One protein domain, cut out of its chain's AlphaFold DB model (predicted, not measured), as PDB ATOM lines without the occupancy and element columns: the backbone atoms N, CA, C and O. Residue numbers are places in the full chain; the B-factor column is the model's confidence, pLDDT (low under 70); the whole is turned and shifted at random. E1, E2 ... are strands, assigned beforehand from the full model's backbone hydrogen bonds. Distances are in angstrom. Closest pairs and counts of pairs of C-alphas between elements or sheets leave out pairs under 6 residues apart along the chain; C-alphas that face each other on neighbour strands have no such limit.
ATOM      1  N   ALA A   6     112.549 107.072 163.052       75.88
ATOM      2  CA  ALA A   6     112.470 106.137 164.158       75.88
ATOM      3  C   ALA A   6     111.986 104.780 163.647       75.88
ATOM      4  O   ALA A   6     110.945 104.687 163.002       75.88
ATOM      5  N   ALA A   7     112.734 103.718 163.946       78.06
ATOM      6  CA  ALA A   7     112.256 102.360 163.725       78.06
ATOM      7  C   ALA A   7     111.288 101.976 164.849       78.06
ATOM      8  O   ALA A   7     111.633 102.037 166.030       78.06
ATOM      9  N   ILE A   8     110.094 101.541 164.468       80.94
ATOM     10  CA  ILE A   8     109.030 101.119 165.368       80.94
ATOM     11  C   ILE A   8     108.927  99.603 165.297       80.94
ATOM     12  O   ILE A   8     108.649  99.021 164.245       80.94
ATOM     13  N   VAL A   9     109.142  98.961 166.442       78.00
ATOM     14  CA  VAL A   9     108.972  97.517 166.599       78.00
ATOM     15  C   VAL A   9     107.646  97.261 167.292       78.00
ATOM     16  O   VAL A   9     107.403  97.767 168.387       78.00
ATOM     17  N   VAL A  10     106.808  96.441 166.667       80.31
ATOM     18  CA  VAL A  10     105.488  96.100 167.194       80.31
ATOM     19  C   VAL A  10     105.568  94.773 167.935       80.31
ATOM     20  O   VAL A  10     106.126  93.784 167.447       80.31
ATOM     21  N   TYR A  11     104.976  94.748 169.123       78.25
ATOM     22  CA  TYR A  11     104.829  93.548 169.932       78.25
ATOM     23  C   TYR A  11     103.353  93.240 170.137       78.25
ATOM     24  O   TYR A  11     102.516  94.137 170.197       78.25
ATOM     25  N   GLY A  12     103.045  91.956 170.253       78.19
ATOM     26  CA  GLY A  12     101.724  91.456 170.592       78.19
ATOM     27  C   GLY A  12     101.788  90.496 171.769       78.19
ATOM     28  O   GLY A  12     102.860  90.117 172.242       78.19
ATOM     29  N   VAL A  13     100.613  90.076 172.214       77.06
ATOM     30  CA  VAL A  13     100.440  89.016 173.205       77.06
ATOM     31  C   VAL A  13      99.538  87.955 172.581       77.06
ATOM     32  O   VAL A  13      98.543  88.298 171.932       77.06
ATOM     33  N   ASP A  14      99.929  86.685 172.660       76.81
ATOM     34  CA  ASP A  14      99.107  85.564 172.195       76.81
ATOM     35  C   ASP A  14      97.986  85.220 173.188       76.81
ATOM     36  O   ASP A  14      97.893  85.797 174.271       76.81
ATOM     37  N   GLU A  15      97.116  84.286 172.812       75.81
ATOM     38  CA  GLU A  15      95.988  83.847 173.648       75.81
ATOM     39  C   GLU A  15      96.433  83.204 174.975       75.81
ATOM     40  O   GLU A  15      95.667  83.153 175.932       75.81
ATOM     41  N   GLU A  16      97.686  82.748 175.059       78.56
ATOM     42  CA  GLU A  16      98.295  82.152 176.251       78.56
ATOM     43  C   GLU A  16      99.073  83.191 177.083       78.56
ATOM     44  O   GLU A  16      99.776  82.837 178.033       78.56
ATOM     45  N   GLY A  17      98.968  84.481 176.740       76.50
ATOM     46  CA  GLY A  17      99.633  85.572 177.448       76.50
ATOM     47  C   GLY A  17     101.122  85.720 177.123       76.50
ATOM     48  O   GLY A  17     101.833  86.466 177.800       76.50
ATOM     49  N   ARG A  18     101.638  85.020 176.108       78.19
ATOM     50  CA  ARG A  18     103.058  85.069 175.742       78.19
ATOM     51  C   ARG A  18     103.321  86.208 174.771       78.19
ATOM     52  O   ARG A  18     102.562  86.455 173.834       78.19
ATOM     53  N   LYS A  19     104.455  86.879 174.970       75.81
ATOM     54  CA  LYS A  19     104.932  87.944 174.089       75.81
ATOM     55  C   LYS A  19     105.226  87.392 172.691       75.81
ATOM     56  O   LYS A  19     106.048  86.492 172.538       75.81
ATOM     57  N   ILE A  20     104.627  88.012 171.685       75.31
ATOM     58  CA  ILE A  20     104.978  87.863 170.274       75.31
ATOM     59  C   ILE A  20     105.729  89.120 169.849       75.31
ATOM     60  O   ILE A  20     105.309  90.240 170.136       75.31
ATOM     61  N   GLN A  21     106.839  88.941 169.146       74.19
ATOM     62  CA  GLN A  21     107.465  90.015 168.389       74.19
ATOM     63  C   GLN A  21     107.124  89.809 166.921       74.19
ATOM     64  O   GLN A  21     107.403  88.741 166.375       74.19
ATOM     65  N   PHE A  22     106.528  90.817 166.291       77.44
ATOM     66  CA  PHE A  22     106.258  90.753 164.863       77.44
ATOM     67  C   PHE A  22     107.546  91.061 164.081       77.44
ATOM     68  O   PHE A  22     108.346  91.890 164.523       77.44
ATOM     69  N   PRO A  23     107.785  90.379 162.948       66.38
ATOM     70  CA  PRO A  23     109.026  90.529 162.190       66.38
ATOM     71  C   PRO A  23     109.102  91.851 161.416       66.38
ATOM     72  O   PRO A  23     110.203  92.293 161.087       66.38
ATOM     73  N   ASN A  24     107.959  92.480 161.126       73.56
ATOM     74  CA  ASN A  24     107.905  93.734 160.385       73.56
ATOM     75  C   ASN A  24     108.390  94.889 161.269       73.56
ATOM     76  O   ASN A  24     108.060  94.973 162.454       73.56
ATOM     77  N   ALA A  25     109.157  95.793 160.665       73.94
ATOM     78  CA  ALA A  25     109.534  97.060 161.269       73.94
ATOM     79  C   ALA A  25     108.792  98.180 160.546       73.94
ATOM     80  O   ALA A  25     108.842  98.270 159.316       73.94
ATOM     81  N   TYR A  26     108.144  99.033 161.327       83.56
ATOM     82  CA  TYR A  26     107.530 100.255 160.836       83.56
ATOM     83  C   TYR A  26     108.448 101.429 161.107       83.56
ATOM     84  O   TYR A  26     109.471 101.301 161.782       83.56
ATOM     85  N   TYR A  27     108.093 102.570 160.543       80.94
ATOM     86  CA  TYR A  27     108.912 103.754 160.635       80.94
ATOM     87  C   TYR A  27     108.028 104.975 160.774       80.94
ATOM     88  O   TYR A  27     106.982 105.061 160.133       80.94
ATOM     89  N   ASP A  28     108.484 105.910 161.587       78.94
ATOM     90  CA  ASP A  28     107.873 107.223 161.726       78.94
ATOM     91  C   ASP A  28     108.972 108.279 161.677       78.94
ATOM     92  O   ASP A  28     110.073 108.077 162.201       78.94
ATOM     93  N   GLY A  29     108.699 109.370 160.976       73.06
ATOM     94  CA  GLY A  29     109.652 110.439 160.725       73.06
ATOM     95  C   GLY A  29     110.061 110.555 159.262       73.06
ATOM     96  O   GLY A  29     109.379 110.109 158.339       73.06
ATOM     97  N   VAL A  30     111.181 111.224 159.034       69.88
ATOM     98  CA  VAL A  30     111.591 111.672 157.703       69.88
ATOM     99  C   VAL A  30     113.063 111.353 157.527       69.88
ATOM    100  O   VAL A  30     113.854 111.494 158.447       69.88
ATOM    101  N   THR A  31     113.485 110.911 156.351       62.66
ATOM    102  CA  THR A  31     114.922 110.735 156.101       62.66
ATOM    103  C   THR A  31     115.647 112.081 156.144       62.66
ATOM    104  O   THR A  31     115.117 113.102 155.715       62.66
ATOM    105  N   SER A  32     116.907 112.069 156.582       50.31
ATOM    106  CA  SER A  32     117.775 113.237 156.824       50.31
ATOM    107  C   SER A  32     117.962 114.217 155.655       50.31
ATOM    108  O   SER A  32     118.624 115.239 155.785       50.31
ATOM    109  N   THR A  33     117.465 113.871 154.467       55.88
ATOM    110  CA  THR A  33     117.529 114.688 153.245       55.88
ATOM    111  C   THR A  33     116.142 115.069 152.716       55.88
ATOM    112  O   THR A  33     116.034 115.479 151.560       55.88
ATOM    113  N   GLY A  34     115.085 114.887 153.522       55.38
ATOM    114  CA  GLY A  34     113.693 115.193 153.169       55.38
ATOM    115  C   GLY A  34     113.143 114.367 152.003       55.38
ATOM    116  O   GLY A  34     112.124 114.716 151.420       55.38
ATOM    117  N   GLY A  35     113.845 113.302 151.601       63.81
ATOM    118  CA  GLY A  35     113.536 112.551 150.384       63.81
ATOM    119  C   GLY A  35     112.415 111.533 150.560       63.81
ATOM    120  O   GLY A  35     111.758 111.194 149.583       63.81
ATOM    121  N   GLU A  36     112.202 111.074 151.789       68.25
ATOM    122  CA  GLU A  36     111.250 110.026 152.148       68.25
ATOM    123  C   GLU A  36     110.640 110.347 153.515       68.25
ATOM    124  O   GLU A  36     111.381 110.616 154.462       68.25
ATOM    125  N   VAL A  37     109.314 110.320 153.589       75.69
ATOM    126  CA  VAL A  37     108.494 110.522 154.786       75.69
ATOM    127  C   VAL A  37     107.806 109.203 155.095       75.69
ATOM    128  O   VAL A  37     107.229 108.589 154.197       75.69
ATOM    129  N   ARG A  38     107.840 108.768 156.353       81.06
ATOM    130  CA  ARG A  38     107.094 107.604 156.831       81.06
ATOM    131  C   ARG A  38     106.301 107.963 158.075       81.06
ATOM    132  O   ARG A  38     106.732 108.800 158.860       81.06
ATOM    133  N   SER A  39     105.141 107.346 158.244       82.94
ATOM    134  CA  SER A  39     104.328 107.533 159.443       82.94
ATOM    135  C   SER A  39     103.546 106.273 159.763       82.94
ATOM    136  O   SER A  39     103.077 105.581 158.856       82.94
ATOM    137  N   LEU A  40     103.396 105.993 161.056       85.38
ATOM    138  CA  LEU A  40     102.526 104.945 161.565       85.38
ATOM    139  C   LEU A  40     101.346 105.589 162.299       85.38
ATOM    140  O   LEU A  40     101.527 106.435 163.172       85.38
ATOM    141  N   GLN A  41     100.139 105.178 161.941       86.44
ATOM    142  CA  GLN A  41      98.891 105.762 162.415       86.44
ATOM    143  C   GLN A  41      97.955 104.660 162.901       86.44
ATOM    144  O   GLN A  41      97.947 103.539 162.386       86.44
ATOM    145  N   ARG A  42      97.140 104.972 163.903       84.44
ATOM    146  CA  ARG A  42      96.097 104.075 164.393       84.44
ATOM    147  C   ARG A  42      94.924 104.095 163.420       84.44
ATOM    148  O   ARG A  42      94.464 105.172 163.064       84.44
ATOM    149  N   ALA A  43      94.404 102.931 163.037       84.56
ATOM    150  CA  ALA A  43      93.123 102.859 162.338       84.56
ATOM    151  C   ALA A  43      91.967 103.038 163.341       84.56
ATOM    152  O   ALA A  43      91.955 102.396 164.393       84.56
ATOM    153  N   THR A  44      91.003 103.905 163.027       84.44
ATOM    154  CA  THR A  44      89.877 104.226 163.930       84.44
ATOM    155  C   THR A  44      88.623 103.418 163.616       84.44
ATOM    156  O   THR A  44      87.902 103.009 164.522       84.44
ATOM    157  N   ARG A  45      88.377 103.130 162.332       81.06
ATOM    158  CA  ARG A  45      87.175 102.415 161.867       81.06
ATOM    159  C   ARG A  45      87.333 100.896 161.783       81.06
ATOM    160  O   ARG A  45      86.353 100.189 161.556       81.06
ATOM    161  N   GLN A  46      88.552 100.382 161.931       79.75
ATOM    162  CA  GLN A  46      88.845  98.955 161.818       79.75
ATOM    163  C   GLN A  46      90.075  98.556 162.641       79.75
ATOM    164  O   GLN A  46      90.922  99.403 162.919       79.75
ATOM    165  N   PRO A  47      90.218  97.270 163.010       79.94
ATOM    166  CA  PRO A  47      91.418  96.791 163.682       79.94
ATOM    167  C   PRO A  47      92.655  96.936 162.790       79.94
ATOM    168  O   PRO A  47      92.662  96.458 161.657       79.94
ATOM    169  N   GLY A  48      93.727  97.522 163.323       86.50
ATOM    170  CA  GLY A  48      95.016  97.603 162.639       86.50
ATOM    171  C   GLY A  48      95.697  98.959 162.778       86.50
ATOM    172  O   GLY A  48      95.314  99.798 163.595       86.50
ATOM    173  N   MET A  49      96.738  99.146 161.974       91.38
ATOM    174  CA  MET A  49      97.508 100.385 161.883       91.38
ATOM    175  C   MET A  49      97.753 100.714 160.414       91.38
ATOM    176  O   MET A  49      98.042  99.812 159.625       91.38
ATOM    177  N   PHE A  50      97.676 101.987 160.053       87.00
ATOM    178  CA  PHE A  50      98.098 102.453 158.740       87.00
ATOM    179  C   PHE A  50      99.581 102.806 158.767       87.00
ATOM    180  O   PHE A  50     100.041 103.505 159.666       87.00
ATOM    181  N   SER A  51     100.325 102.327 157.775       87.31
ATOM    182  CA  SER A  51     101.705 102.724 157.524       87.31
ATOM    183  C   SER A  51     101.757 103.481 156.207       87.31
ATOM    184  O   SER A  51     101.479 102.925 155.143       87.31
ATOM    185  N   PHE A  52     102.142 104.744 156.295       82.06
ATOM    186  CA  PHE A  52     102.391 105.623 155.166       82.06
ATOM    187  C   PHE A  52     103.885 105.620 154.842       82.06
ATOM    188  O   PHE A  52     104.726 105.718 155.739       82.06
ATOM    189  N   SER A  53     104.222 105.575 153.557       80.81
ATOM    190  CA  SER A  53     105.531 105.975 153.050       80.81
ATOM    191  C   SER A  53     105.366 106.792 151.778       80.81
ATOM    192  O   SER A  53     104.728 106.338 150.831       80.81
ATOM    193  N   GLY A  54     105.961 107.975 151.742       76.00
ATOM    194  CA  GLY A  54     105.942 108.864 150.591       76.00
ATOM    195  C   GLY A  54     107.347 109.333 150.253       76.00
ATOM    196  O   GLY A  54     108.147 109.591 151.150       76.00
ATOM    197  N   SER A  55     107.655 109.465 148.966       71.25
ATOM    198  CA  SER A  55     108.921 110.030 148.497       71.25
ATOM    199  C   SER A  55     108.682 111.324 147.732       71.25
ATOM    200  O   SER A  55     108.045 111.346 146.679       71.25
ATOM    201  N   VAL A  56     109.276 112.408 148.228       61.66
ATOM    202  CA  VAL A  56     109.193 113.745 147.615       61.66
ATOM    203  C   VAL A  56     109.921 113.777 146.261       61.66
ATOM    204  O   VAL A  56     109.669 114.640 145.427       61.66
ATOM    205  N   ARG A  57     110.828 112.821 146.010       63.16
ATOM    206  CA  ARG A  57     111.612 112.742 144.767       63.16
ATOM    207  C   ARG A  57     110.932 111.963 143.650       63.16
ATOM    208  O   ARG A  57     111.259 112.190 142.490       63.16
ATOM    209  N   THR A  58     110.079 111.004 143.995       68.50
ATOM    210  CA  THR A  58     109.464 110.083 143.025       68.50
ATOM    211  C   THR A  58     107.958 110.272 142.899       68.50
ATOM    212  O   THR A  58     107.367 109.620 142.047       68.50
ATOM    213  N   GLU A  59     107.352 111.136 143.727       65.44
ATOM    214  CA  GLU A  59     105.891 111.289 143.866       65.44
ATOM    215  C   GLU A  59     105.185 109.954 144.180       65.44
ATOM    216  O   GLU A  59     103.979 109.805 144.012       65.44
ATOM    217  N   GLU A  60     105.950 108.960 144.640       70.31
ATOM    218  CA  GLU A  60     105.453 107.637 144.976       70.31
ATOM    219  C   GLU A  60     104.954 107.659 146.416       70.31
ATOM    220  O   GLU A  60     105.702 107.991 147.341       70.31
ATOM    221  N   GLN A  61     103.683 107.308 146.582       71.81
ATOM    222  CA  GLN A  61     103.034 107.140 147.869       71.81
ATOM    223  C   GLN A  61     102.567 105.695 147.993       71.81
ATOM    224  O   GLN A  61     101.872 105.168 147.125       71.81
ATOM    225  N   VAL A  62     102.943 105.064 149.096       78.06
ATOM    226  CA  VAL A  62     102.494 103.733 149.473       78.06
ATOM    227  C   VAL A  62     101.841 103.844 150.835       78.06
ATOM    228  O   VAL A  62     102.456 104.271 151.809       78.06
ATOM    229  N   ASN A  63     100.584 103.439 150.882       82.69
ATOM    230  CA  ASN A  63      99.790 103.361 152.091       82.69
ATOM    231  C   ASN A  63      99.391 101.899 152.265       82.69
ATOM    232  O   ASN A  63      98.859 101.277 151.340       82.69
ATOM    233  N   VAL A  64      99.659 101.343 153.440       87.19
ATOM    234  CA  VAL A  64      99.243  99.980 153.774       87.19
ATOM    235  C   VAL A  64      98.495  99.953 155.092       87.19
ATOM    236  O   VAL A  64      98.835 100.674 156.026       87.19
ATOM    237  N   LEU A  65      97.495  99.085 155.180       88.56
ATOM    238  CA  LEU A  65      96.882  98.683 156.434       88.56
ATOM    239  C   LEU A  65      97.567  97.406 156.922       88.56
ATOM    240  O   LEU A  65      97.478  96.359 156.277       88.56
ATOM    241  N   ALA A  66      98.224  97.489 158.074       87.38
ATOM    242  CA  ALA A  66      98.763  96.348 158.794       87.38
ATOM    243  C   ALA A  66      97.707  95.800 159.765       87.38
ATOM    244  O   ALA A  66      97.278  96.485 160.697       87.38
ATOM    245  N   THR A  67      97.305  94.545 159.565       85.19
ATOM    246  CA  THR A  67      96.344  93.835 160.424       85.19
ATOM    247  C   THR A  67      96.981  92.604 161.045       85.19
ATOM    248  O   THR A  67      97.757  91.898 160.402       85.19
ATOM    249  N   ARG A  68      96.656  92.317 162.307       81.75
ATOM    250  CA  ARG A  68      97.146  91.108 162.971       81.75
ATOM    251  C   ARG A  68      96.381  89.883 162.477       81.75
ATOM    252  O   ARG A  68      95.159  89.838 162.578       81.75
ATOM    253  N   GLN A  69      97.112  88.865 162.035       82.19
ATOM    254  CA  GLN A  69      96.576  87.543 161.714       82.19
ATOM    255  C   GLN A  69      97.408  86.489 162.451       82.19
ATOM    256  O   GLN A  69      98.524  86.152 162.058       82.19
ATOM    257  N   GLY A  70      96.892  86.013 163.587       77.94
ATOM    258  CA  GLY A  70      97.634  85.120 164.480       77.94
ATOM    259  C   GLY A  70      98.916  85.769 165.015       77.94
ATOM    260  O   GLY A  70      98.858  86.750 165.767       77.94
ATOM    261  N   ASN A  71     100.064  85.216 164.619       73.25
ATOM    262  CA  ASN A  71     101.395  85.657 165.050       73.25
ATOM    263  C   ASN A  71     102.103  86.547 164.016       73.25
ATOM    264  O   ASN A  71     103.295  86.811 164.152       73.25
ATOM    265  N   GLU A  72     101.379  87.019 163.001       76.94
ATOM    266  CA  GLU A  72     101.917  87.854 161.929       76.94
ATOM    267  C   GLU A  72     101.138  89.169 161.792       76.94
ATOM    268  O   GLU A  72      99.974  89.276 162.195       76.94
ATOM    269  N   LEU A  73     101.803  90.171 161.212       81.44
ATOM    270  CA  LEU A  73     101.170  91.380 160.697       81.44
ATOM    271  C   LEU A  73     101.101  91.262 159.177       81.44
ATOM    272  O   LEU A  73     102.125  91.124 158.511       81.44
ATOM    273  N   VAL A  74      99.884  91.297 158.648       80.81
ATOM    274  CA  VAL A  74      99.612  91.233 157.215       80.81
ATOM    275  C   VAL A  74      99.323  92.638 156.718       80.81
ATOM    276  O   VAL A  74      98.388  93.289 157.190       80.81
ATOM    277  N   GLU A  75     100.129  93.086 155.763       83.50
ATOM    278  CA  GLU A  75     100.023  94.394 155.123       83.50
ATOM    279  C   GLU A  75      99.264  94.280 153.807       83.50
ATOM    280  O   GLU A  75      99.551  93.419 152.973       83.50
ATOM    281  N   GLN A  76      98.289  95.160 153.618       79.69
ATOM    282  CA  GLN A  76      97.525  95.269 152.380       79.69
ATOM    283  C   GLN A  76      97.507  96.727 151.924       79.69
ATOM    284  O   GLN A  76      97.392  97.601 152.783       79.69
ATOM    285  N   PRO A  77      97.596  97.011 150.612       82.38
ATOM    286  CA  PRO A  77      97.411  98.366 150.102       82.38
ATOM    287  C   PRO A  77      96.086  98.957 150.590       82.38
ATOM    288  O   PRO A  77      95.060  98.275 150.557       82.38
ATOM    289  N   ALA A  78      96.111 100.207 151.039       79.62
ATOM    290  CA  ALA A  78      94.936 100.908 151.543       79.62
ATOM    291  C   ALA A  78      94.996 102.394 151.182       79.62
ATOM    292  O   ALA A  78      96.077 102.948 151.073       79.62
ATOM    293  N   GLU A  79      93.853 103.053 151.037       81.69
ATOM    294  CA  GLU A  79      93.768 104.501 150.799       81.69
ATOM    295  C   GLU A  79      92.809 105.095 151.835       81.69
ATOM    296  O   GLU A  79      91.620 105.220 151.550       81.69
ATOM    297  N   PRO A  80      93.284 105.356 153.068       76.12
ATOM    298  CA  PRO A  80      92.405 105.796 154.142       76.12
ATOM    299  C   PRO A  80      91.895 107.224 153.919       76.12
ATOM    300  O   PRO A  80      92.648 108.097 153.476       76.12
ATOM    301  N   GLU A  81      90.632 107.475 154.265       78.69
ATOM    302  CA  GLU A  81      90.088 108.840 154.310       78.69
ATOM    303  C   GLU A  81      90.608 109.603 155.545       78.69
ATOM    304  O   GLU A  81      91.117 109.009 156.498       78.69
ATOM    305  N   VAL A  82      90.477 110.935 155.539       71.25
ATOM    306  CA  VAL A  82      91.044 111.846 156.561       71.25
ATOM    307  C   VAL A  82      90.561 111.540 157.990       71.25
ATOM    308  O   VAL A  82      91.227 111.915 158.947       71.25
ATOM    309  N   ASP A  83      89.435 110.844 158.153       80.25
ATOM    310  CA  ASP A  83      88.856 110.471 159.447       80.25
ATOM    311  C   ASP A  83      88.912 108.959 159.755       80.25
ATOM    312  O   ASP A  83      88.305 108.486 160.719       80.25
ATOM    313  N   GLU A  84      89.665 108.184 158.971       77.38
ATOM    314  CA  GLU A  84      89.871 106.744 159.203       77.38
ATOM    315  C   GLU A  84      91.106 106.421 160.040       77.38
ATOM    316  O   GLU A  84      91.341 105.255 160.384       77.38
ATOM    317  N   PHE A  85      91.890 107.440 160.383       83.81
ATOM    318  CA  PHE A  85      93.122 107.281 161.129       83.81
ATOM    319  C   PHE A  85      93.345 108.384 162.161       83.81
ATOM    320  O   PHE A  85      92.883 109.512 162.028       83.81
ATOM    321  N   GLU A  86      94.112 108.038 163.187       81.56
ATOM    322  CA  GLU A  86      94.607 108.945 164.216       81.56
ATOM    323  C   GLU A  86      96.129 108.838 164.294       81.56
ATOM    324  O   GLU A  86      96.703 107.749 164.172       81.56
ATOM    325  N   GLN A  87      96.803 109.965 164.523       77.44
ATOM    326  CA  GLN A  87      98.239 109.948 164.773       77.44
ATOM    327  C   GLN A  87      98.531 109.257 166.109       77.44
ATOM    328  O   GLN A  87      97.803 109.427 167.087       77.44
ATOM    329  N   LEU A  88      99.603 108.463 166.151       76.69
ATOM    330  CA  LEU A  88     100.039 107.842 167.395       76.69
ATOM    331  C   LEU A  88     100.611 108.901 168.340       76.69
ATOM    332  O   LEU A  88     101.526 109.644 167.986       76.69
ATOM    333  N   THR A  89     100.098 108.924 169.566       75.00
ATOM    334  CA  THR A  89     100.685 109.713 170.649       75.00
ATOM    335  C   THR A  89     101.811 108.916 171.292       75.00
ATOM    336  O   THR A  89     101.593 107.826 171.821       75.00
ATOM    337  N   TRP A  90     103.024 109.467 171.256       73.38
ATOM    338  CA  TRP A  90     104.197 108.851 171.867       73.38
ATOM    339  C   TRP A  90     104.279 109.197 173.354       73.38
ATOM    340  O   TRP A  90     104.410 110.362 173.723       73.38
ATOM    341  N   THR A  91     104.247 108.176 174.206       73.25
ATOM    342  CA  THR A  91     104.496 108.321 175.645       73.25
ATOM    343  C   THR A  91     105.971 108.025 175.947       73.25
ATOM    344  O   THR A  91     106.487 107.011 175.461       73.25
TER     345      THR A  91
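AT A GLANCE: This is residues 6 to 91 of the 260 residues of an uncharacterized protein of Corynebacterium freneyi DNF00450 (UniProt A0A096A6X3). One strongly twisted antiparallel sheet winds back and forth from E1 to E6 and folds over on itself: the long hairpin E1 and E2 lies over one face of the sheet part made by E3, E4, E5 and E6, like an open clamp that does not close into a barrel. The short E7 pairs with the far end of E3, beside residues 41 to 43. The printed part has 86 residues, with no named helix and seven named strands in the order E1 to E7, and its class is all strand. The sheet is branched at E3, and the whole is compact, with a radius of gyration of the C-alphas of 13.8 A, yet elongated, spanning 46 by 27 by 25 A.

IN THESE COORDINATES: The longest strand is E2, residues 19 to 30, 29.6 A from first to last C-alpha; it bends by 69 degrees at residue 23. E1, residues 6 to 13, is 22.8 A long and begins at C-alpha 6 (112.470, 106.137, 164.158). E3 is residues 36 to 43, 22.0 A, and E4 residues 49 to 55, 20.1 A. E5, residues 60 to 69, is 27.6 A long, from C-alpha 60 (105.453, 107.637, 144.976). E6 is residues 72 to 77, 16.5 A. E7, residues 85 to 87, ends at C-alpha 87 (98.239, 109.948, 164.773).

HOW THE PARTS SIT: E1 to E6 form a meander, each strand the antiparallel neighbour of the one before, and each consecutive pair is a hairpin. E3 has three neighbours: E2 and E7 on one side, E4 on the other side. E3 and E4 stand at 163 degrees, with N 37 and O 54 at 2.8 A. E4 and E5 stand at 160 degrees, with N 51 and O 64 at 2.8 A. E5 and E6 stand at 144 degrees, with N 65 and O 76 at 2.8 A. E2 and E3 stand at 130 degrees, with N 38 and O 29 at 2.8 A. E1 and E2 stand at 155 degrees, with N 8 and O 26 at 2.8 A. E3 and E7 are antiparallel at 116 degrees, with N 42 and O 86 at 2.8 A. The closest C-alphas of E2 and E6 are those of Phe 22 and Glu 72, 6.0 A apart. E1 and E6 are apart.

THE WHOLE: The C-alphas of Glu 16 and Arg 57, the two farthest apart, are 45.9 A apart. The printed part has no cut and no long link; the links from E1 through E6 are tight, and E6 to E7 is short. The mean pLDDT of the printed part is 77.2; residue 23, residues 30 to 36 and residues 56 to 59 are under 70.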